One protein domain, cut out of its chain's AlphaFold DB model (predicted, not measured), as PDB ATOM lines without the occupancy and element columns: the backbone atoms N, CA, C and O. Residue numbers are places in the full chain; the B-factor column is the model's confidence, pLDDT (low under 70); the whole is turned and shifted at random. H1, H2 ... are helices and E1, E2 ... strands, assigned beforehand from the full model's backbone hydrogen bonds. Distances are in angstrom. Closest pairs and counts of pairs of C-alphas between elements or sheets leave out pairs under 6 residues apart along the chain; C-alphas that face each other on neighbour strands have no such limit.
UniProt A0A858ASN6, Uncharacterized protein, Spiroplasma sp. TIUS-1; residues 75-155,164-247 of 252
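Overview. This is residues 75 to 155 and 164 to 247 of the 252 residues of an uncharacterized protein of Spiroplasma sp. TIUS-1 (UniProt A0A858ASN6). Four helices, H1 to H4, lie side by side in an up-and-down bundle, each running against the one before it, and long H2 runs past the others so that residues 145 to 155 stick out. Short strands E1 and E2 form a small pair near the start of H3 and the end of H4. The printed part has 165 residues in the order H1 H2 E1 H3 H4 E2, mostly helix, with parallel strands. It is loose, with a radius of gyration of the C-alphas of 20.9 A, and spans 75 by 28 by 25 A, a rod.

Arrangement. H1, residues 79 to 102, and H2, residues 108 to 153, form a helical hairpin at a shallow tilt of 23 degrees; the closest C-alphas, of Ala 89 and Ile 121, are 6.6 A apart. H2 touches H3, residues 180 to 199, with residues 115 to 129 alone, and the C-alphas of Ser 122 and Thr 195 come closest at 4.9 A. H3 and H4, residues 209 to 227, form a helical hairpin at 30 degrees, closest at the C-alphas of Tyr 187 and Glu 218, 6.7 A. H4 touches H1, closest at the C-alphas of Thr 209 and Ile 90, 6.1 A; H1 and H3 are apart. E1, residues 169 to 171, and E2, residues 244 to 246, are parallel, with N 170 and O 244 2.9 A apart, within hydrogen-bond range. E1, H3, H4 and E2 form a strand-helix-strand unit, two parallel neighbour strands with helices between, with a left-handed crossover. Every O i to N i+4 pair is within hydrogen-bond range in H2, H3 and H4, and 19 of 20 are in H1.

Along the chain. H1 begins at C-alpha 79 (-59.794, -32.597, 61.124) and measures 34.6 A. H2 measures 67.7 A, H3 28.0 A and H4 26.3 A; E1 and E2 measure 6.9 A and 6.5 A. E2 ends at C-alpha 246 (-76.408, -40.226, 59.396).

Size, cuts and confidence. The C-alphas farthest apart, of Lys 104 and Glu 155, are 77.0 A apart. Residues 156 to 163 are not printed, and C-alphas 155 and 164 are 21.0 A apart across the cut. The link from H4 to E2 is long. The mean pLDDT of the printed part is 72.0, and 66 residues are under 70, among them residues 227 to 247.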
ATOM      1  N   SER A  75     -65.142 -30.853  57.403       63.44
ATOM      2  CA  SER A  75     -64.173 -31.867  56.977       63.44
ATOM      3  C   SER A  75     -62.832 -31.267  56.535       63.44
ATOM      4  O   SER A  75     -61.778 -31.849  56.791       63.44
ATOM      5  N   LYS A  76     -62.846 -30.090  55.895       63.38
ATOM      6  CA  LYS A  76     -61.627 -29.436  55.393       63.38
ATOM      7  C   LYS A  76     -60.848 -28.685  56.467       63.38
ATOM      8  O   LYS A  76     -59.621 -28.642  56.393       63.38
ATOM      9  N   GLU A  77     -61.529 -28.062  57.427       58.50
ATOM     10  CA  GLU A  77     -60.899 -27.083  58.320       58.50
ATOM     11  C   GLU A  77     -60.701 -27.575  59.764       58.50
ATOM     12  O   GLU A  77     -59.874 -27.019  60.495       58.50
ATOM     13  N   SER A  78     -61.426 -28.611  60.191       55.59
ATOM     14  CA  SER A  78     -61.410 -29.082  61.583       55.59
ATOM     15  C   SER A  78     -60.440 -30.259  61.770       55.59
ATOM     16  O   SER A  78     -59.446 -30.081  62.479       55.59
ATOM     17  N   ILE A  79     -60.616 -31.368  61.037       54.44
ATOM     18  CA  ILE A  79     -59.794 -32.597  61.124       54.44
ATOM     19  C   ILE A  79     -58.279 -32.315  61.110       54.44
ATOM     20  O   ILE A  79     -57.538 -32.740  61.995       54.44
ATOM     21  N   HIS A  80     -57.788 -31.574  60.112       55.50
ATOM     22  CA  HIS A  80     -56.344 -31.486  59.863       55.50
ATOM     23  C   HIS A  80     -55.605 -30.551  60.838       55.50
ATOM     24  O   HIS A  80     -54.438 -30.771  61.165       55.50
ATOM     25  N   ILE A  81     -56.248 -29.473  61.297       54.69
ATOM     26  CA  ILE A  81     -55.587 -28.475  62.158       54.69
ATOM     27  C   ILE A  81     -55.433 -29.011  63.584       54.69
ATOM     28  O   ILE A  81     -54.443 -28.720  64.262       54.69
ATOM     29  N   LEU A  82     -56.400 -29.802  64.036       56.69
ATOM     30  CA  LEU A  82     -56.399 -30.388  65.369       56.69
ATOM     31  C   LEU A  82     -55.403 -31.517  65.470       56.69
ATOM     32  O   LEU A  82     -54.573 -31.498  66.373       56.69
ATOM     33  N   ASP A  83     -55.447 -32.449  64.528       63.97
ATOM     34  CA  ASP A  83     -54.617 -33.643  64.567       63.97
ATOM     35  C   ASP A  83     -53.121 -33.286  64.610       63.97
ATOM     36  O   ASP A  83     -52.392 -33.747  65.487       63.97
ATOM     37  N   GLU A  84     -52.669 -32.342  63.779       67.69
ATOM     38  CA  GLU A  84     -51.271 -31.888  63.785       67.69
ATOM     39  C   GLU A  84     -50.888 -31.143  65.072       67.69
ATOM     40  O   GLU A  84     -49.819 -31.378  65.648       67.69
ATOM     41  N   SER A  85     -51.770 -30.281  65.580       64.56
ATOM     42  CA  SER A  85     -51.489 -29.518  66.798       64.56
ATOM     43  C   SER A  85     -51.486 -30.412  68.048       64.56
ATOM     44  O   SER A  85     -50.626 -30.262  68.921       64.56
ATOM     45  N   PHE A  86     -52.377 -31.408  68.107       67.94
ATOM     46  CA  PHE A  86     -52.430 -32.409  69.174       67.94
ATOM     47  C   PHE A  86     -51.282 -33.413  69.093       67.94
ATOM     48  O   PHE A  86     -50.686 -33.732  70.122       67.94
ATOM     49  N   LYS A  87     -50.896 -33.873  67.899       70.25
ATOM     50  CA  LYS A  87     -49.697 -34.705  67.715       70.25
ATOM     51  C   LYS A  87     -48.444 -33.978  68.189       70.25
ATOM     52  O   LYS A  87     -47.651 -34.558  68.935       70.25
ATOM     53  N   ALA A  88     -48.292 -32.701  67.833       69.50
ATOM     54  CA  ALA A  88     -47.191 -31.869  68.308       69.50
ATOM     55  C   ALA A  88     -47.219 -31.710  69.838       69.50
ATOM     56  O   ALA A  88     -46.189 -31.861  70.499       69.50
ATOM     57  N   ALA A  89     -48.398 -31.480  70.418       65.88
ATOM     58  CA  ALA A  89     -48.610 -31.391  71.858       65.88
ATOM     59  C   ALA A  89     -48.238 -32.681  72.607       65.88
ATOM     60  O   ALA A  89     -47.500 -32.636  73.595       65.88
ATOM     61  N   ILE A  90     -48.700 -33.834  72.118       68.31
ATOM     62  CA  ILE A  90     -48.400 -35.160  72.669       68.31
ATOM     63  C   ILE A  90     -46.901 -35.441  72.568       68.31
ATOM     64  O   ILE A  90     -46.293 -35.876  73.546       68.31
ATOM     65  N   ALA A  91     -46.280 -35.162  71.420       73.44
ATOM     66  CA  ALA A  91     -44.842 -35.331  71.232       73.44
ATOM     67  C   ALA A  91     -44.039 -34.460  72.212       73.44
ATOM     68  O   ALA A  91     -43.098 -34.946  72.845       73.44
ATOM     69  N   LYS A  92     -44.452 -33.203  72.406       69.44
ATOM     70  CA  LYS A  92     -43.828 -32.268  73.349       69.44
ATOM     71  C   LYS A  92     -43.997 -32.732  74.798       69.44
ATOM     72  O   LYS A  92     -43.021 -32.741  75.545       69.44
ATOM     73  N   ASN A  93     -45.186 -33.201  75.182       69.19
ATOM     74  CA  ASN A  93     -45.449 -33.733  76.522       69.19
ATOM     75  C   ASN A  93     -44.663 -35.034  76.795       69.19
ATOM     76  O   ASN A  93     -44.062 -35.180  77.858       69.19
ATOM     77  N   LYS A  94     -44.562 -35.940  75.810       72.25
ATOM     78  CA  LYS A  94     -43.711 -37.143  75.886       72.25
ATOM     79  C   LYS A  94     -42.228 -36.787  76.012       72.25
ATOM     80  O   LYS A  94     -41.511 -37.409  76.797       72.25
ATOM     81  N   ALA A  95     -41.755 -35.780  75.273       70.81
ATOM     82  CA  ALA A  95     -40.383 -35.290  75.387       70.81
ATOM     83  C   ALA A  95     -40.103 -34.747  76.796       70.81
ATOM     84  O   ALA A  95     -39.101 -35.119  77.402       70.81
ATOM     85  N   ILE A  96     -41.021 -33.950  77.347       67.38
ATOM     86  CA  ILE A  96     -40.954 -33.418  78.714       67.38
ATOM     87  C   ILE A  96     -40.886 -34.544  79.754       67.38
ATOM     88  O   ILE A  96     -39.994 -34.534  80.602       67.38
ATOM     89  N   ALA A  97     -41.772 -35.540  79.667       66.25
ATOM     90  CA  ALA A  97     -41.787 -36.676  80.589       66.25
ATOM     91  C   ALA A  97     -40.471 -37.475  80.532       66.25
ATOM     92  O   ALA A  97     -39.901 -37.832  81.564       66.25
ATOM     93  N   ASN A  98     -39.936 -37.700  79.329       70.38
ATOM     94  CA  ASN A  98     -38.662 -38.392  79.134       70.38
ATOM     95  C   ASN A  98     -37.456 -37.591  79.646       70.38
ATOM     96  O   ASN A  98     -36.531 -38.180  80.209       70.38
ATOM     97  N   PHE A  99     -37.455 -36.266  79.469       65.00
ATOM     98  CA  PHE A  99     -36.416 -35.384  80.003       65.00
ATOM     99  C   PHE A  99     -36.458 -35.322  81.531       65.00
ATOM    100  O   PHE A  99     -35.421 -35.515  82.157       65.00
ATOM    101  N   SER A 100     -37.641 -35.154  82.132       63.47
ATOM    102  CA  SER A 100     -37.830 -35.161  83.591       63.47
ATOM    103  C   SER A 100     -37.375 -36.483  84.224       63.47
ATOM    104  O   SER A 100     -36.738 -36.488  85.270       63.47
ATOM    105  N   LYS A 101     -37.597 -37.616  83.544       67.81
ATOM    106  CA  LYS A 101     -37.146 -38.939  84.005       67.81
ATOM    107  C   LYS A 101     -35.623 -39.135  83.926       67.81
ATOM    108  O   LYS A 101     -35.081 -39.969  84.649       67.81
ATOM    109  N   LYS A 102     -34.935 -38.415  83.028       67.00
ATOM    110  CA  LYS A 102     -33.470 -38.469  82.845       67.00
ATOM    111  C   LYS A 102     -32.720 -37.423  83.670       67.00
ATOM    112  O   LYS A 102     -31.579 -37.669  84.057       67.00
ATOM    113  N   ALA A 103     -33.323 -36.265  83.906       58.12
ATOM    114  CA  ALA A 103     -32.743 -35.206  84.712       58.12
ATOM    115  C   ALA A 103     -32.906 -35.547  86.200       58.12
ATOM    116  O   ALA A 103     -34.012 -35.777  86.674       58.12
ATOM    117  N   LYS A 104     -31.800 -35.581  86.954       55.91
ATOM    118  CA  LYS A 104     -31.846 -35.759  88.418       55.91
ATOM    119  C   LYS A 104     -32.489 -34.568  89.142       55.91
ATOM    120  O   LYS A 104     -32.893 -34.719  90.289       55.91
ATOM    121  N   GLU A 105     -32.593 -33.419  88.478       57.72
ATOM    122  CA  GLU A 105     -33.152 -32.185  89.025       57.72
ATOM    123  C   GLU A 105     -34.124 -31.553  88.028       57.72
ATOM    124  O   GLU A 105     -33.845 -31.417  86.835       57.72
ATOM    125  N   ASN A 106     -35.290 -31.187  88.545       61.34
ATOM    126  CA  ASN A 106     -36.371 -30.561  87.805       61.34
ATOM    127  C   ASN A 106     -36.108 -29.046  87.792       61.34
ATOM    128  O   ASN A 106     -36.413 -28.366  88.770       61.34
ATOM    129  N   THR A 107     -35.464 -28.524  86.745       71.56
ATOM    130  CA  THR A 107     -35.079 -27.104  86.698       71.56
ATOM    131  C   THR A 107     -36.295 -26.197  86.502       71.56
ATOM    132  O   THR A 107     -37.265 -26.556  85.832       71.56
ATOM    133  N   GLU A 108     -36.235 -24.989  87.063       77.19
ATOM    134  CA  GLU A 108     -37.292 -23.980  86.927       77.19
ATOM    135  C   GLU A 108     -37.568 -23.629  85.450       77.19
ATOM    136  O   GLU A 108     -38.719 -23.496  85.038       77.19
ATOM    137  N   GLU A 109     -36.527 -23.584  84.612       74.81
ATOM    138  CA  GLU A 109     -36.654 -23.374  83.163       74.81
ATOM    139  C   GLU A 109     -37.435 -24.493  82.461       74.81
ATOM    140  O   GLU A 109     -38.267 -24.219  81.589       74.81
ATOM    141  N   LEU A 110     -37.202 -25.756  82.847       70.00
ATOM    142  CA  LEU A 110     -37.942 -26.890  82.297       70.00
ATOM    143  C   LEU A 110     -39.420 -26.750  82.651       70.00
ATOM    144  O   LEU A 110     -40.259 -26.794  81.753       70.00
ATOM    145  N   GLN A 111     -39.729 -26.499  83.925       73.94
ATOM    146  CA  GLN A 111     -41.095 -26.285  84.403       73.94
ATOM    147  C   GLN A 111     -41.784 -25.150  83.628       73.94
ATOM    148  O   GLN A 111     -42.849 -25.359  83.044       73.94
ATOM    149  N   GLN A 112     -41.149 -23.983  83.500       79.75
ATOM    150  CA  GLN A 112     -41.704 -22.868  82.726       79.75
ATOM    151  C   GLN A 112     -41.979 -23.238  81.257       79.75
ATOM    152  O   GLN A 112     -43.010 -22.845  80.703       79.75
ATOM    153  N   SER A 113     -41.101 -24.020  80.622       75.69
ATOM    154  CA  SER A 113     -41.294 -24.509  79.250       75.69
ATOM    155  C   SER A 113     -42.484 -25.474  79.125       75.69
ATOM    156  O   SER A 113     -43.303 -25.339  78.203       75.69
ATOM    157  N   VAL A 114     -42.644 -26.403  80.081       74.81
ATOM    158  CA  VAL A 114     -43.821 -27.289  80.172       74.81
ATOM    159  C   VAL A 114     -45.093 -26.461  80.274       74.81
ATOM    160  O   VAL A 114     -46.032 -26.654  79.500       74.81
ATOM    161  N   TYR A 115     -45.110 -25.508  81.201       82.38
ATOM    162  CA  TYR A 115     -46.277 -24.686  81.477       82.38
ATOM    163  C   TYR A 115     -46.708 -23.864  80.256       82.38
ATOM    164  O   TYR A 115     -47.869 -23.929  79.854       82.38
ATOM    165  N   ARG A 116     -45.773 -23.175  79.584       82.94
ATOM    166  CA  ARG A 116     -46.070 -22.424  78.345       82.94
ATOM    167  C   ARG A 116     -46.666 -23.313  77.256       82.94
ATOM    168  O   ARG A 116     -47.622 -22.919  76.597       82.94
ATOM    169  N   SER A 117     -46.135 -24.523  77.103       78.50
ATOM    170  CA  SER A 117     -46.649 -25.498  76.137       78.50
ATOM    171  C   SER A 117     -48.087 -25.909  76.447       78.50
ATOM    172  O   SER A 117     -48.901 -26.052  75.544       78.50
ATOM    173  N   ARG A 118     -48.431 -26.066  77.727       82.12
ATOM    174  CA  ARG A 118     -49.793 -26.425  78.142       82.12
ATOM    175  C   ARG A 118     -50.784 -25.286  77.989       82.12
ATOM    176  O   ARG A 118     -51.927 -25.539  77.620       82.12
ATOM    177  N   LEU A 119     -50.350 -24.045  78.204       86.25
ATOM    178  CA  LEU A 119     -51.163 -22.870  77.887       86.25
ATOM    179  C   LEU A 119     -51.512 -22.816  76.397       86.25
ATOM    180  O   LEU A 119     -52.655 -22.528  76.046       86.25
ATOM    181  N   GLU A 120     -50.552 -23.137  75.530       83.56
ATOM    182  CA  GLU A 120     -50.768 -23.209  74.083       83.56
ATOM    183  C   GLU A 120     -51.795 -24.292  73.716       83.56
ATOM    184  O   GLU A 120     -52.774 -23.994  73.031       83.56
ATOM    185  N   ILE A 121     -51.639 -25.510  74.246       81.31
ATOM    186  CA  ILE A 121     -52.587 -26.624  74.046       81.31
ATOM    187  C   ILE A 121     -53.989 -26.241  74.529       81.31
ATOM    188  O   ILE A 121     -54.975 -26.428  73.821       81.31
ATOM    189  N   SER A 122     -54.081 -25.665  75.727       87.19
ATOM    190  CA  SER A 122     -55.346 -25.224  76.315       87.19
ATOM    191  C   SER A 122     -56.036 -24.175  75.433       87.19
ATOM    192  O   SER A 122     -57.228 -24.284  75.155       87.19
ATOM    193  N   SER A 123     -55.279 -23.219  74.885       87.69
ATOM    194  CA  SER A 123     -55.809 -22.233  73.936       87.69
ATOM    195  C   SER A 123     -56.323 -22.872  72.640       87.69
ATOM    196  O   SER A 123     -57.346 -22.442  72.104       87.69
ATOM    197  N   GLN A 124     -55.641 -23.897  72.124       82.94
ATOM    198  CA  GLN A 124     -56.087 -24.623  70.933       82.94
ATOM    199  C   GLN A 124     -57.383 -25.398  71.193       82.94
ATOM    200  O   GLN A 124     -58.309 -25.301  70.387       82.94
ATOM    201  N   ILE A 125     -57.485 -26.079  72.339       84.88
ATOM    202  CA  ILE A 125     -58.719 -26.740  72.786       84.88
ATOM    203  C   ILE A 125     -59.875 -25.730  72.852       84.88
ATOM    204  O   ILE A 125     -60.947 -25.975  72.304       84.88
ATOM    205  N   GLU A 126     -59.666 -24.566  73.469       88.69
ATOM    206  CA  GLU A 126     -60.706 -23.534  73.603       88.69
ATOM    207  C   GLU A 126     -61.170 -22.993  72.244       88.69
ATOM    208  O   GLU A 126     -62.374 -22.868  71.998       88.69
ATOM    209  N   LYS A 127     -60.231 -22.720  71.329       85.75
ATOM    210  CA  LYS A 127     -60.550 -22.323  69.946       85.75
ATOM    211  C   LYS A 127     -61.364 -23.394  69.231       85.75
ATOM    212  O   LYS A 127     -62.295 -23.075  68.495       85.75
ATOM    213  N   HIS A 128     -61.019 -24.655  69.449       82.75
ATOM    214  CA  HIS A 128     -61.697 -25.774  68.830       82.75
ATOM    215  C   HIS A 128     -63.136 -25.944  69.328       82.75
ATOM    216  O   HIS A 128     -64.060 -26.024  68.519       82.75
ATOM    217  N   VAL A 129     -63.347 -25.891  70.646       86.62
ATOM    218  CA  VAL A 129     -64.692 -25.860  71.241       86.62
ATOM    219  C   VAL A 129     -65.501 -24.703  70.665       86.62
ATOM    220  O   VAL A 129     -66.648 -24.883  70.265       86.62
ATOM    221  N   TYR A 130     -64.916 -23.508  70.566       87.50
ATOM    222  CA  TYR A 130     -65.611 -22.363  69.987       87.50
ATOM    223  C   TYR A 130     -66.057 -22.614  68.536       87.50
ATOM    224  O   TYR A 130     -67.202 -22.313  68.191       87.50
ATOM    225  N   LYS A 131     -65.190 -23.209  67.703       83.06
ATOM    226  CA  LYS A 131     -65.532 -23.589  66.324       83.06
ATOM    227  C   LYS A 131     -66.710 -24.568  66.283       83.06
ATOM    228  O   LYS A 131     -67.697 -24.276  65.608       83.06
ATOM    229  N   PHE A 132     -66.660 -25.663  67.047       83.06
ATOM    230  CA  PHE A 132     -67.759 -26.635  67.092       83.06
ATOM    231  C   PHE A 132     -69.077 -26.016  67.544       83.06
ATOM    232  O   PHE A 132     -70.114 -26.249  66.927       83.06
ATOM    233  N   LYS A 133     -69.036 -25.164  68.573       86.06
ATOM    234  CA  LYS A 133     -70.220 -24.446  69.049       86.06
ATOM    235  C   LYS A 133     -70.872 -23.625  67.936       86.06
ATOM    236  O   LYS A 133     -72.094 -23.578  67.834       86.06
ATOM    237  N   ASN A 134     -70.057 -22.950  67.126       85.12
ATOM    238  CA  ASN A 134     -70.548 -22.133  66.024       85.12
ATOM    239  C   ASN A 134     -71.180 -22.994  64.920       85.12
ATOM    240  O   ASN A 134     -72.255 -22.657  64.434       85.12
ATOM    241  N   ILE A 135     -70.553 -24.121  64.580       82.25
ATOM    242  CA  ILE A 135     -71.075 -25.086  63.604       82.25
ATOM    243  C   ILE A 135     -72.422 -25.661  64.060       82.25
ATOM    244  O   ILE A 135     -73.390 -25.631  63.301       82.25
ATOM    245  N   LEU A 136     -72.510 -26.136  65.308       79.88
ATOM    246  CA  LEU A 136     -73.753 -26.659  65.883       79.88
ATOM    247  C   LEU A 136     -74.874 -25.622  65.803       79.88
ATOM    248  O   LEU A 136     -75.947 -25.910  65.279       79.88
ATOM    249  N   ARG A 137     -74.586 -24.380  66.203       83.31
ATOM    250  CA  ARG A 137     -75.540 -23.271  66.110       83.31
ATOM    251  C   ARG A 137     -76.005 -23.015  64.672       83.31
ATOM    252  O   ARG A 137     -77.185 -22.753  64.456       83.31
ATOM    253  N   GLN A 138     -75.100 -23.046  63.692       82.00
ATOM    254  CA  GLN A 138     -75.463 -22.863  62.282       82.00
ATOM    255  C   GLN A 138     -76.408 -23.971  61.805       82.00
ATOM    256  O   GLN A 138     -77.431 -23.674  61.186       82.00
ATOM    257  N   LYS A 139     -76.118 -25.228  62.155       77.06
ATOM    258  CA  LYS A 139     -76.983 -26.370  61.833       77.06
ATOM    259  C   LYS A 139     -78.354 -26.265  62.487       77.06
ATOM    260  O   LYS A 139     -79.361 -26.405  61.800       77.06
ATOM    261  N   GLU A 140     -78.411 -25.956  63.779       77.12
ATOM    262  CA  GLU A 140     -79.668 -25.729  64.502       77.12
ATOM    263  C   GLU A 140     -80.506 -24.627  63.847       77.12
ATOM    264  O   GLU A 140     -81.718 -24.782  63.667       77.12
ATOM    265  N   MET A 141     -79.868 -23.520  63.448       80.12
ATOM    266  CA  MET A 141     -80.538 -22.422  62.755       80.12
ATOM    267  C   MET A 141     -81.112 -22.862  61.406       80.12
ATOM    268  O   MET A 141     -82.279 -22.569  61.143       80.12
ATOM    269  N   LEU A 142     -80.340 -23.580  60.583       77.12
ATOM    270  CA  LEU A 142     -80.808 -24.086  59.290       77.12
ATOM    271  C   LEU A 142     -81.969 -25.066  59.447       77.12
ATOM    272  O   LEU A 142     -82.985 -24.927  58.769       77.12
ATOM    273  N   ILE A 143     -81.856 -26.020  60.373       74.75
ATOM    274  CA  ILE A 143     -82.914 -27.000  60.647       74.75
ATOM    275  C   ILE A 143     -84.185 -26.284  61.118       74.75
ATOM    276  O   ILE A 143     -85.277 -26.536  60.609       74.75
ATOM    277  N   THR A 144     -84.047 -25.320  62.030       73.75
ATOM    278  CA  THR A 144     -85.174 -24.513  62.512       73.75
ATOM    279  C   THR A 144     -85.828 -23.714  61.382       73.75
ATOM    280  O   THR A 144     -87.054 -23.634  61.312       73.75
ATOM    281  N   GLN A 145     -85.036 -23.100  60.498       75.56
ATOM    282  CA  GLN A 145     -85.542 -22.341  59.349       75.56
ATOM    283  C   GLN A 145     -86.266 -23.235  58.342       75.56
ATOM    284  O   GLN A 145     -87.329 -22.848  57.849       75.56
ATOM    285  N   TYR A 146     -85.734 -24.432  58.089       74.44
ATOM    286  CA  TYR A 146     -86.367 -25.437  57.246       74.44
ATOM    287  C   TYR A 146     -87.733 -25.846  57.807       74.44
ATOM    288  O   TYR A 146     -88.738 -25.717  57.111       74.44
ATOM    289  N   TYR A 147     -87.810 -26.225  59.089       69.38
ATOM    290  CA  TYR A 147     -89.086 -26.597  59.710       69.38
ATOM    291  C   TYR A 147     -90.081 -25.445  59.771       69.38
ATOM    292  O   TYR A 147     -91.254 -25.651  59.486       69.38
ATOM    293  N   LYS A 148     -89.643 -24.220  60.086       69.00
ATOM    294  CA  LYS A 148     -90.531 -23.048  60.051       69.00
ATOM    295  C   LYS A 148     -91.120 -22.844  58.659       69.00
ATOM    296  O   LYS A 148     -92.320 -22.632  58.533       69.00
ATOM    297  N   SER A 149     -90.292 -22.940  57.625       69.25
ATOM    298  CA  SER A 149     -90.730 -22.762  56.237       69.25
ATOM    299  C   SER A 149     -91.650 -23.895  55.770       69.25
ATOM    300  O   SER A 149     -92.633 -23.632  55.080       69.25
ATOM    301  N   LYS A 150     -91.385 -25.134  56.204       65.19
ATOM    302  CA  LYS A 150     -92.239 -26.308  55.970       65.19
ATOM    303  C   LYS A 150     -93.602 -26.172  56.663       65.19
ATOM    304  O   LYS A 150     -94.623 -26.299  56.006       65.19
ATOM    305  N   LEU A 151     -93.631 -25.802  57.946       59.00
ATOM    306  CA  LEU A 151     -94.868 -25.610  58.720       59.00
ATOM    307  C   LEU A 151     -95.731 -24.451  58.198       59.00
ATOM    308  O   LEU A 151     -96.954 -24.499  58.294       59.00
ATOM    309  N   ILE A 152     -95.110 -23.411  57.630       56.62
ATOM    310  CA  ILE A 152     -95.826 -22.337  56.926       56.62
ATOM    311  C   ILE A 152     -96.431 -22.856  55.609       56.62
ATOM    312  O   ILE A 152     -97.483 -22.372  55.206       56.62
ATOM    313  N   SER A 153     -95.809 -23.842  54.953       54.84
ATOM    314  CA  SER A 153     -96.333 -24.476  53.734       54.84
ATOM    315  C   SER A 153     -97.502 -25.428  54.000       54.84
ATOM    316  O   SER A 153     -98.333 -25.604  53.113       54.84
ATOM    317  N   ASP A 154     -97.579 -26.013  55.197       54.56
ATOM    318  CA  ASP A 154     -98.647 -26.943  55.587       54.56
ATOM    319  C   ASP A 154     -99.947 -26.234  56.047       54.56
ATOM    320  O   ASP A 154    -100.914 -26.933  56.321       54.56
ATOM    321  N   GLU A 155     -99.956 -24.888  56.135       55.84
ATOM    322  CA  GLU A 155    -101.017 -23.954  56.600       55.84
ATOM    323  C   GLU A 155    -102.126 -24.532  57.518       55.84
ATOM    324  O   GLU A 155    -102.943 -25.348  57.112       55.84
ATOM    325  N   ASN A 164     -87.343 -27.124  70.269       41.84
ATOM    326  CA  ASN A 164     -86.405 -27.606  71.278       41.84
ATOM    327  C   ASN A 164     -86.595 -29.088  71.664       41.84
ATOM    328  O   ASN A 164     -85.841 -29.575  72.503       41.84
ATOM    329  N   ASN A 165     -87.582 -29.808  71.117       44.50
ATOM    330  CA  ASN A 165     -87.661 -31.257  71.276       44.50
ATOM    331  C   ASN A 165     -86.593 -31.901  70.388       44.50
ATOM    332  O   ASN A 165     -86.791 -32.046  69.186       44.50
ATOM    333  N   GLU A 166     -85.457 -32.196  71.025       56.78
ATOM    334  CA  GLU A 166     -84.420 -33.171  70.668       56.78
ATOM    335  C   GLU A 166     -84.468 -33.624  69.206       56.78
ATOM    336  O   GLU A 166     -85.185 -34.554  68.842       56.78
ATOM    337  N   ILE A 167     -83.683 -32.966  68.351       60.06
ATOM    338  CA  ILE A 167     -83.397 -33.485  67.015       60.06
ATOM    339  C   ILE A 167     -82.715 -34.845  67.203       60.06
ATOM    340  O   ILE A 167     -81.569 -34.914  67.646       60.06
ATOM    341  N   ILE A 168     -83.432 -35.922  66.886       61.66
ATOM    342  CA  ILE A 168     -82.930 -37.289  67.009       61.66
ATOM    343  C   ILE A 168     -82.181 -37.648  65.726       61.66
ATOM    344  O   ILE A 168     -82.771 -37.731  64.645       61.66
ATOM    345  N   TYR A 169     -80.880 -37.901  65.852       67.81
ATOM    346  CA  TYR A 169     -80.056 -38.393  64.753       67.81
ATOM    347  C   TYR A 169     -80.036 -39.917  64.785       67.81
ATOM    348  O   TYR A 169     -79.832 -40.515  65.841       67.81
ATOM    349  N   ARG A 170     -80.268 -40.565  63.644       68.31
ATOM    350  CA  ARG A 170     -80.308 -42.026  63.539       68.31
ATOM    351  C   ARG A 170     -79.332 -42.511  62.474       68.31
ATOM    352  O   ARG A 170     -79.357 -42.036  61.341       68.31
ATOM    353  N   CYS A 171     -78.503 -43.498  62.809       69.62
ATOM    354  CA  CYS A 171     -77.689 -44.184  61.807       69.62
ATOM    355  C   CYS A 171     -78.573 -44.959  60.826       69.62
ATOM    356  O   CYS A 171     -79.419 -45.745  61.254       69.62
ATOM    357  N   ASN A 172     -78.343 -44.785  59.523       64.19
ATOM    358  CA  ASN A 172     -79.094 -45.494  58.481       64.19
ATOM    359  C   ASN A 172     -78.900 -47.016  58.520       64.19
ATOM    360  O   ASN A 172     -79.777 -47.776  58.124       64.19
ATOM    361  N   VAL A 173     -77.706 -47.445  58.933       72.00
ATOM    362  CA  VAL A 173     -77.260 -48.836  58.829       72.00
ATOM    363  C   VAL A 173     -77.655 -49.610  60.083       72.00
ATOM    364  O   VAL A 173     -78.332 -50.632  60.000       72.00
ATOM    365  N   CYS A 174     -77.291 -49.106  61.267       77.62
ATOM    366  CA  CYS A 174     -77.530 -49.804  62.533       77.62
ATOM    367  C   CYS A 174     -78.747 -49.302  63.323       77.62
ATOM    368  O   CYS A 174     -79.044 -49.843  64.388       77.62
ATOM    369  N   ASN A 175     -79.453 -48.267  62.850       75.44
ATOM    370  CA  ASN A 175     -80.586 -47.625  63.533       75.44
ATOM    371  C   ASN A 175     -80.284 -47.039  64.924       75.44
ATOM    372  O   ASN A 175     -81.219 -46.627  65.625       75.44
ATOM    373  N   LYS A 176     -79.006 -46.962  65.322       78.06
ATOM    374  CA  LYS A 176     -78.582 -46.340  66.578       78.06
ATOM    375  C   LYS A 176     -78.984 -44.871  66.592       78.06
ATOM    376  O   LYS A 176     -78.809 -44.166  65.600       78.06
ATOM    377  N   VAL A 177     -79.535 -44.448  67.722       75.88
ATOM    378  CA  VAL A 177     -79.932 -43.068  67.986       75.88
ATOM    379  C   VAL A 177     -78.783 -42.334  68.667       75.88
ATOM    380  O   VAL A 177     -78.170 -42.873  69.590       75.88
ATOM    381  N   PHE A 178     -78.520 -41.114  68.218       73.38
ATOM    382  CA  PHE A 178     -77.508 -40.221  68.755       73.38
ATOM    383  C   PHE A 178     -78.165 -38.929  69.232       73.38
ATOM    384  O   PHE A 178     -78.908 -38.278  68.492       73.38
ATOM    385  N   ASP A 179     -77.856 -38.564  70.471       78.88
ATOM    386  CA  ASP A 179     -78.198 -37.274  71.055       78.88
ATOM    387  C   ASP A 179     -76.969 -36.363  70.961       78.88
ATOM    388  O   ASP A 179     -76.086 -36.374  71.822       78.88
ATOM    389  N   ILE A 180     -76.895 -35.581  69.880       78.31
ATOM    390  CA  ILE A 180     -75.766 -34.670  69.642       78.31
ATOM    391  C   ILE A 180     -75.642 -33.634  70.765       78.31
ATOM    392  O   ILE A 180     -74.527 -33.226  71.091       78.31
ATOM    393  N   GLN A 181     -76.748 -33.227  71.396       80.19
ATOM    394  CA  GLN A 181     -76.702 -32.257  72.485       80.19
ATOM    395  C   GLN A 181     -76.065 -32.864  73.738       80.19
ATOM    396  O   GLN A 181     -75.253 -32.206  74.397       80.19
ATOM    397  N   ALA A 182     -76.396 -34.114  74.067       83.81
ATOM    398  CA  ALA A 182     -75.743 -34.838  75.153       83.81
ATOM    399  C   ALA A 182     -74.241 -35.025  74.892       83.81
ATOM    400  O   ALA A 182     -73.435 -34.739  75.784       83.81
ATOM    401  N   GLU A 183     -73.856 -35.424  73.675       84.81
ATOM    402  CA  GLU A 183     -72.444 -35.582  73.297       84.81
ATOM    403  C   GLU A 183     -71.689 -34.244  73.348       84.81
ATOM    404  O   GLU A 183     -70.595 -34.152  73.909       84.81
ATOM    405  N   TRP A 184     -72.306 -33.158  72.878       87.50
ATOM    406  CA  TRP A 184     -71.750 -31.811  72.984       87.50
ATOM    407  C   TRP A 184     -71.552 -31.362  74.439       87.50
ATOM    408  O   TRP A 184     -70.504 -30.821  74.798       87.50
ATOM    409  N   ASN A 185     -72.537 -31.611  75.305       88.94
ATOM    410  CA  ASN A 185     -72.450 -31.273  76.726       88.94
ATOM    411  C   ASN A 185     -71.329 -32.058  77.427       88.94
ATOM    412  O   ASN A 185     -70.578 -31.492  78.230       88.94
ATOM    413  N   ARG A 186     -71.193 -33.352  77.109       89.44
ATOM    414  CA  ARG A 186     -70.094 -34.207  77.578       89.44
ATOM    415  C   ARG A 186     -68.747 -33.652  77.124       89.44
ATOM    416  O   ARG A 186     -67.856 -33.469  77.956       89.44
ATOM    417  N   TYR A 187     -68.632 -33.310  75.846       89.44
ATOM    418  CA  TYR A 187     -67.422 -32.757  75.253       89.44
ATOM    419  C   TYR A 187     -67.013 -31.410  75.873       89.44
ATOM    420  O   TYR A 187     -65.856 -31.243  76.264       89.44
ATOM    421  N   ILE A 188     -67.946 -30.465  76.068       92.06
ATOM    422  CA  ILE A 188     -67.664 -29.196  76.768       92.06
ATOM    423  C   ILE A 188     -67.153 -29.461  78.181       92.06
ATOM    424  O   ILE A 188     -66.212 -28.801  78.628       92.06
ATOM    425  N   LYS A 189     -67.791 -30.379  78.915       92.75
ATOM    426  CA  LYS A 189     -67.412 -30.679  80.297       92.75
ATOM    427  C   LYS A 189     -65.996 -31.247  80.362       92.75
ATOM    428  O   LYS A 189     -65.202 -30.786  81.181       92.75
ATOM    429  N   LEU A 190     -65.681 -32.198  79.480       90.75
ATOM    430  CA  LEU A 190     -64.342 -32.762  79.345       90.75
ATOM    431  C   LEU A 190     -63.327 -31.669  79.007       90.75
ATOM    432  O   LEU A 190     -62.338 -31.509  79.717       90.75
ATOM    433  N   SER A 191     -63.621 -30.873  77.978       89.94
ATOM    434  CA  SER A 191     -62.781 -29.764  77.540       89.94
ATOM    435  C   SER A 191     -62.498 -28.775  78.669       89.94
ATOM    436  O   SER A 191     -61.342 -28.497  78.957       89.94
ATOM    437  N   SER A 192     -63.537 -28.300  79.358       91.88
ATOM    438  CA  SER A 192     -63.420 -27.296  80.424       91.88
ATOM    439  C   SER A 192     -62.620 -27.817  81.616       91.88
ATOM    440  O   SER A 192     -61.796 -27.102  82.182       91.88
ATOM    441  N   SER A 193     -62.849 -29.076  82.001       92.50
ATOM    442  CA  SER A 193     -62.069 -29.722  83.057       92.50
ATOM    443  C   SER A 193     -60.603 -29.830  82.650       92.50
ATOM    444  O   SER A 193     -59.705 -29.516  83.427       92.50
ATOM    445  N   PHE A 194     -60.355 -30.259  81.418       91.12
ATOM    446  CA  PHE A 194     -59.016 -30.547  80.949       91.12
ATOM    447  C   PHE A 194     -58.191 -29.276  80.692       91.12
ATOM    448  O   PHE A 194     -57.023 -29.200  81.077       91.12
ATOM    449  N   THR A 195     -58.799 -28.223  80.142       90.94
ATOM    450  CA  THR A 195     -58.154 -26.913  79.974       90.94
ATOM    451  C   THR A 195     -57.760 -26.298  81.312       90.94
ATOM    452  O   THR A 195     -56.687 -25.696  81.393       90.94
ATOM    453  N   HIS A 196     -58.577 -26.482  82.356       93.19
ATOM    454  CA  HIS A 196     -58.254 -26.070  83.721       93.19
ATOM    455  C   HIS A 196     -57.046 -26.842  84.272       93.19
ATOM    456  O   HIS A 196     -56.116 -26.229  84.788       93.19
ATOM    457  N   GLU A 197     -57.009 -28.170  84.114       91.31
ATOM    458  CA  GLU A 197     -55.869 -28.981  84.564       91.31
ATOM    459  C   GLU A 197     -54.555 -28.610  83.858       91.31
ATOM    460  O   GLU A 197     -53.508 -28.558  84.506       91.31
ATOM    461  N   LEU A 198     -54.607 -28.313  82.554       86.69
ATOM    462  CA  LEU A 198     -53.450 -27.870  81.767       86.69
ATOM    463  C   LEU A 198     -52.922 -26.496  82.210       86.69
ATOM    464  O   LEU A 198     -51.715 -26.258  82.148       86.69
ATOM    465  N   LYS A 199     -53.819 -25.603  82.642       90.56
ATOM    466  CA  LYS A 199     -53.508 -24.243  83.117       90.56
ATOM    467  C   LYS A 199     -53.034 -24.203  84.572       90.56
ATOM    468  O   LYS A 199     -52.572 -23.157  85.019       90.56
ATOM    469  N   ASP A 200     -53.128 -25.301  85.313       90.38
ATOM    470  CA  ASP A 200     -52.694 -25.354  86.706       90.38
ATOM    471  C   ASP A 200     -51.189 -25.640  86.804       90.38
ATOM    472  O   ASP A 200     -50.702 -26.723  86.459       90.38
ATOM    473  N   ILE A 201     -50.443 -24.660  87.314       83.56
ATOM    474  CA  ILE A 201     -48.997 -24.763  87.516       83.56
ATOM    475  C   ILE A 201     -48.621 -25.869  88.512       83.56
ATOM    476  O   ILE A 201     -47.539 -26.438  88.408       83.56
ATOM    477  N   ASN A 202     -49.515 -26.249  89.428       86.06
ATOM    478  CA  ASN A 202     -49.259 -27.344  90.367       86.06
ATOM    479  C   ASN A 202     -49.224 -28.707  89.665       86.06
ATOM    480  O   ASN A 202     -48.596 -29.649  90.150       86.06
ATOM    481  N   ASN A 203     -49.833 -28.813  88.483       84.50
ATOM    482  CA  ASN A 203     -49.874 -30.048  87.710       84.50
ATOM    483  C   ASN A 203     -48.664 -30.228  86.790       84.50
ATOM    484  O   ASN A 203     -48.668 -31.140  85.967       84.50
ATOM    485  N   ILE A 204     -47.617 -29.404  86.891       77.50
ATOM    486  CA  ILE A 204     -46.481 -29.377  85.948       77.50
ATOM    487  C   ILE A 204     -45.815 -30.743  85.728       77.50
ATOM    488  O   ILE A 204     -45.410 -31.058  84.614       77.50
ATOM    489  N   ASN A 205     -45.792 -31.585  86.765       74.00
ATOM    490  CA  ASN A 205     -45.191 -32.923  86.738       74.00
ATOM    491  C   ASN A 205     -46.182 -34.043  86.376       74.00
ATOM    492  O   ASN A 205     -45.777 -35.195  86.238       74.00
ATOM    493  N   LYS A 206     -47.478 -33.736  86.245       81.44
ATOM    494  CA  LYS A 206     -48.514 -34.707  85.872       81.44
ATOM    495  C   LYS A 206     -48.402 -35.035  84.385       81.44
ATOM    496  O   LYS A 206     -48.214 -34.134  83.569       81.44
ATOM    497  N   ASP A 207     -48.534 -36.309  84.033       80.50
ATOM    498  CA  ASP A 207     -48.621 -36.744  82.640       80.50
ATOM    499  C   ASP A 207     -50.080 -36.710  82.164       80.50
ATOM    500  O   ASP A 207     -50.938 -37.403  82.708       80.50
ATOM    501  N   PHE A 208     -50.342 -35.898  81.140       82.06
ATOM    502  CA  PHE A 208     -51.653 -35.718  80.519       82.06
ATOM    503  C   PHE A 208     -51.824 -36.502  79.213       82.06
ATOM    504  O   PHE A 208     -52.840 -36.343  78.547       82.06
ATOM    505  N   THR A 209     -50.858 -37.339  78.818       78.56
ATOM    506  CA  THR A 209     -50.869 -38.023  77.512       78.56
ATOM    507  C   THR A 209     -52.159 -38.805  77.281       78.56
ATOM    508  O   THR A 209     -52.811 -38.617  76.260       78.56
ATOM    509  N   LYS A 210     -52.586 -39.605  78.262       83.75
ATOM    510  CA  LYS A 210     -53.827 -40.379  78.158       83.75
ATOM    511  C   LYS A 210     -55.070 -39.484  78.062       83.75
ATOM    512  O   LYS A 210     -55.972 -39.765  77.288       83.75
ATOM    513  N   GLN A 211     -55.101 -38.388  78.820       86.12
ATOM    514  CA  GLN A 211     -56.220 -37.438  78.810       86.12
ATOM    515  C   GLN A 211     -56.290 -36.666  77.480       86.12
ATOM    516  O   GLN A 211     -57.383 -36.387  77.001       86.12
ATOM    517  N   LEU A 212     -55.140 -36.373  76.854       82.12
ATOM    518  CA  LEU A 212     -55.068 -35.830  75.490       82.12
ATOM    519  C   LEU A 212     -55.625 -36.822  74.469       82.12
ATOM    520  O   LEU A 212     -56.410 -36.427  73.616       82.12
ATOM    521  N   GLU A 213     -55.233 -38.093  74.555       82.31
ATOM    522  CA  GLU A 213     -55.721 -39.147  73.657       82.31
ATOM    523  C   GLU A 213     -57.241 -39.340  73.797       82.31
ATOM    524  O   GLU A 213     -57.950 -39.359  72.793       82.31
ATOM    525  N   GLU A 214     -57.758 -39.389  75.029       85.62
ATOM    526  CA  GLU A 214     -59.200 -39.442  75.309       85.62
ATOM    527  C   GLU A 214     -59.930 -38.200  74.764       85.62
ATOM    528  O   GLU A 214     -60.975 -38.330  74.130       85.62
ATOM    529  N   PHE A 215     -59.367 -37.000  74.937       85.81
ATOM    530  CA  PHE A 215     -59.938 -35.769  74.386       85.81
ATOM    531  C   PHE A 215     -60.018 -35.791  72.852       85.81
ATOM    532  O   PHE A 215     -61.039 -35.399  72.288       85.81
ATOM    533  N   VAL A 216     -58.960 -36.253  72.178       82.75
ATOM    534  CA  VAL A 216     -58.922 -36.365  70.711       82.75
ATOM    535  C   VAL A 216     -59.961 -37.370  70.216       82.75
ATOM    536  O   VAL A 216     -60.661 -37.093  69.249       82.75
ATOM    537  N   LEU A 217     -60.121 -38.507  70.897       83.31
ATOM    538  CA  LEU A 217     -61.149 -39.491  70.546       83.31
ATOM    539  C   LEU A 217     -62.564 -38.905  70.652       83.31
ATOM    540  O   LEU A 217     -63.359 -39.056  69.730       83.31
ATOM    541  N   GLU A 218     -62.871 -38.201  71.741       84.50
ATOM    542  CA  GLU A 218     -64.186 -37.574  71.943       84.50
ATOM    543  C   GLU A 218     -64.435 -36.435  70.939       84.50
ATOM    544  O   GLU A 218     -65.549 -36.278  70.440       84.50
ATOM    545  N   SER A 219     -63.390 -35.674  70.597       83.25
ATOM    546  CA  SER A 219     -63.426 -34.668  69.529       83.25
ATOM    547  C   SER A 219     -63.761 -35.306  68.176       83.25
ATOM    548  O   SER A 219     -64.678 -34.833  67.507       83.25
ATOM    549  N   ASN A 220     -63.116 -36.422  67.819       80.06
ATOM    550  CA  ASN A 220     -63.372 -37.143  66.568       80.06
ATOM    551  C   ASN A 220     -64.796 -37.707  66.499       80.06
ATOM    552  O   ASN A 220     -65.448 -37.599  65.464       80.06
ATOM    553  N   VAL A 221     -65.304 -38.279  67.597       80.50
ATOM    554  CA  VAL A 221     -66.695 -38.762  67.666       80.50
ATOM    555  C   VAL A 221     -67.657 -37.611  67.396       80.50
ATOM    556  O   VAL A 221     -68.536 -37.717  66.542       80.50
ATOM    557  N   LEU A 222     -67.473 -36.483  68.082       79.69
ATOM    558  CA  LEU A 222     -68.309 -35.309  67.874       79.69
ATOM    559  C   LEU A 222     -68.178 -34.771  66.440       79.69
ATOM    560  O   LEU A 222     -69.178 -34.396  65.832       79.69
ATOM    561  N   GLU A 223     -66.971 -34.774  65.874       78.38
ATOM    562  CA  GLU A 223     -66.725 -34.370  64.493       78.38
ATOM    563  C   GLU A 223     -67.482 -35.232  63.493       78.38
ATOM    564  O   GLU A 223     -68.108 -34.688  62.591       78.38
ATOM    565  N   GLN A 224     -67.483 -36.552  63.666       74.75
ATOM    566  CA  GLN A 224     -68.243 -37.468  62.818       74.75
ATOM    567  C   GLN A 224     -69.748 -37.200  62.940       74.75
ATOM    568  O   GLN A 224     -70.441 -37.040  61.932       74.75
ATOM    569  N   LEU A 225     -70.266 -37.085  64.166       73.44
ATOM    570  CA  LEU A 225     -71.691 -36.825  64.398       73.44
ATOM    571  C   LEU A 225     -72.143 -35.515  63.749       73.44
ATOM    572  O   LEU A 225     -73.196 -35.455  63.111       73.44
ATOM    573  N   ILE A 226     -71.329 -34.468  63.876       72.69
ATOM    574  CA  ILE A 226     -71.616 -33.171  63.273       72.69
ATOM    575  C   ILE A 226     -71.345 -33.215  61.763       72.69
ATOM    576  O   ILE A 226     -72.107 -32.621  61.016       72.69
ATOM    577  N   GLY A 227     -70.329 -33.919  61.278       67.31
ATOM    578  CA  GLY A 227     -69.911 -33.935  59.873       67.31
ATOM    579  C   GLY A 227     -70.815 -34.749  58.944       67.31
ATOM    580  O   GLY A 227     -70.934 -34.407  57.769       67.31
ATOM    581  N   TYR A 228     -71.503 -35.778  59.449       61.03
ATOM    582  CA  TYR A 228     -72.270 -36.714  58.612       61.03
ATOM    583  C   TYR A 228     -73.799 -36.514  58.608       61.03
ATOM    584  O   TYR A 228     -74.512 -37.217  57.890       61.03
ATOM    585  N   GLY A 229     -74.346 -35.545  59.350       55.28
ATOM    586  CA  GLY A 229     -75.795 -35.277  59.369       55.28
ATOM    587  C   GLY A 229     -76.242 -34.251  58.318       55.28
ATOM    588  O   GLY A 229     -75.881 -33.078  58.445       55.28
ATOM    589  N   VAL A 230     -76.946 -34.670  57.251       54.38
ATOM    590  CA  VAL A 230     -78.429 -34.722  57.071       54.38
ATOM    591  C   VAL A 230     -78.733 -35.125  55.613       54.38
ATOM    592  O   VAL A 230     -78.517 -34.335  54.696       54.38
ATOM    593  N   VAL A 231     -79.299 -36.318  55.385       47.81
ATOM    594  CA  VAL A 231     -79.912 -36.694  54.093       47.81
ATOM    595  C   VAL A 231     -81.429 -36.701  54.252       47.81
ATOM    596  O   VAL A 231     -81.979 -37.583  54.909       47.81
ATOM    597  N   LEU A 232     -82.126 -35.735  53.647       49.47
ATOM    598  CA  LEU A 232     -83.585 -35.788  53.551       49.47
ATOM    599  C   LEU A 232     -83.978 -36.704  52.384       49.47
ATOM    600  O   LEU A 232     -83.510 -36.546  51.255       49.47
ATOM    601  N   SER A 233     -84.823 -37.693  52.680       39.00
ATOM    602  CA  SER A 233     -85.311 -38.699  51.732       39.00
ATOM    603  C   SER A 233     -85.844 -38.075  50.435       39.00
ATOM    604  O   SER A 233     -86.639 -37.139  50.469       39.00
ATOM    605  N   LYS A 234     -85.485 -38.662  49.281       38.47
ATOM    606  CA  LYS A 234     -86.091 -38.356  47.966       38.47
ATOM    607  C   LYS A 234     -87.581 -38.716  47.892       38.47
ATOM    608  O   LYS A 234     -88.245 -38.387  46.914       38.47
ATOM    609  N   ASN A 235     -88.095 -39.459  48.871       37.81
ATOM    610  CA  ASN A 235     -89.421 -40.046  48.820       37.81
ATOM    611  C   ASN A 235     -90.416 -39.172  49.593       37.81
ATOM    612  O   ASN A 235     -90.536 -39.252  50.817       37.81
ATOM    613  N   TYR A 236     -91.153 -38.357  48.844       40.59
ATOM    614  CA  TYR A 236     -92.070 -37.314  49.314       40.59
ATOM    615  C   TYR A 236     -93.183 -37.793  50.259       40.59
ATOM    616  O   TYR A 236     -93.743 -37.017  51.025       40.59
ATOM    617  N   LYS A 237     -93.481 -39.096  50.272       36.47
ATOM    618  CA  LYS A 237     -94.444 -39.695  51.211       36.47
ATOM    619  C   LYS A 237     -93.896 -39.917  52.627       36.47
ATOM    620  O   LYS A 237     -94.677 -40.222  53.523       36.47
ATOM    621  N   TYR A 238     -92.588 -39.770  52.839       36.91
ATOM    622  CA  TYR A 238     -91.924 -40.031  54.122       36.91
ATOM    623  C   TYR A 238     -91.438 -38.765  54.838       36.91
ATOM    624  O   TYR A 238     -90.802 -38.875  55.880       36.91
ATOM    625  N   TYR A 239     -91.811 -37.570  54.362       38.41
ATOM    626  CA  TYR A 239     -91.507 -36.295  55.032       38.41
ATOM    627  C   TYR A 239     -92.099 -36.159  56.451       38.41
ATOM    628  O   TYR A 239     -91.859 -35.147  57.099       38.41
ATOM    629  N   LEU A 240     -92.887 -37.129  56.926       36.25
ATOM    630  CA  LEU A 240     -93.573 -37.114  58.224       36.25
ATOM    631  C   LEU A 240     -92.905 -37.994  59.293       36.25
ATOM    632  O   LEU A 240     -93.432 -38.124  60.396       36.25
ATOM    633  N   LYS A 241     -91.764 -38.616  58.984       41.84
ATOM    634  CA  LYS A 241     -90.874 -39.178  60.001       41.84
ATOM    635  C   LYS A 241     -89.580 -38.391  59.943       41.84
ATOM    636  O   LYS A 241     -88.740 -38.653  59.090       41.84
ATOM    637  N   ASP A 242     -89.483 -37.395  60.813       48.03
ATOM    638  CA  ASP A 242     -88.326 -36.521  60.999       48.03
ATOM    639  C   ASP A 242     -87.130 -37.322  61.555       48.03
ATOM    640  O   ASP A 242     -86.713 -37.157  62.697       48.03
ATOM    641  N   GLU A 243     -86.608 -38.261  60.767       49.41
ATOM    642  CA  GLU A 243     -85.419 -39.038  61.095       49.41
ATOM    643  C   GLU A 243     -84.237 -38.453  60.321       49.41
ATOM    644  O   GLU A 243     -84.162 -38.530  59.093       49.41
ATOM    645  N   PHE A 244     -83.313 -37.828  61.052       57.41
ATOM    646  CA  PHE A 244     -82.066 -37.324  60.491       57.41
ATOM    647  C   PHE A 244     -81.120 -38.497  60.294       57.41
ATOM    648  O   PHE A 244     -80.545 -39.019  61.250       57.41
ATOM    649  N   ILE A 245     -80.993 -38.926  59.043       58.34
ATOM    650  CA  ILE A 245     -80.162 -40.064  58.683       58.34
ATOM    651  C   ILE A 245     -78.697 -39.630  58.641       58.34
ATOM    652  O   ILE A 245     -78.343 -38.663  57.960       58.34
ATOM    653  N   MET A 246     -77.862 -40.373  59.360       60.47
ATOM    654  CA  MET A 246     -76.408 -40.226  59.396       60.47
ATOM    655  C   MET A 246     -75.719 -41.542  59.019       60.47
ATOM    656  O   MET A 246     -76.267 -42.630  59.220       60.47
ATOM    657  N   PHE A 247     -74.510 -41.426  58.483       56.41
ATOM    658  CA  PHE A 247     -73.569 -42.527  58.286       56.41
ATOM    659  C   PHE A 247     -72.402 -42.311  59.254       56.41
ATOM    660  O   PHE A 247     -72.041 -41.166  59.516       56.41
TER     661      PHE A 247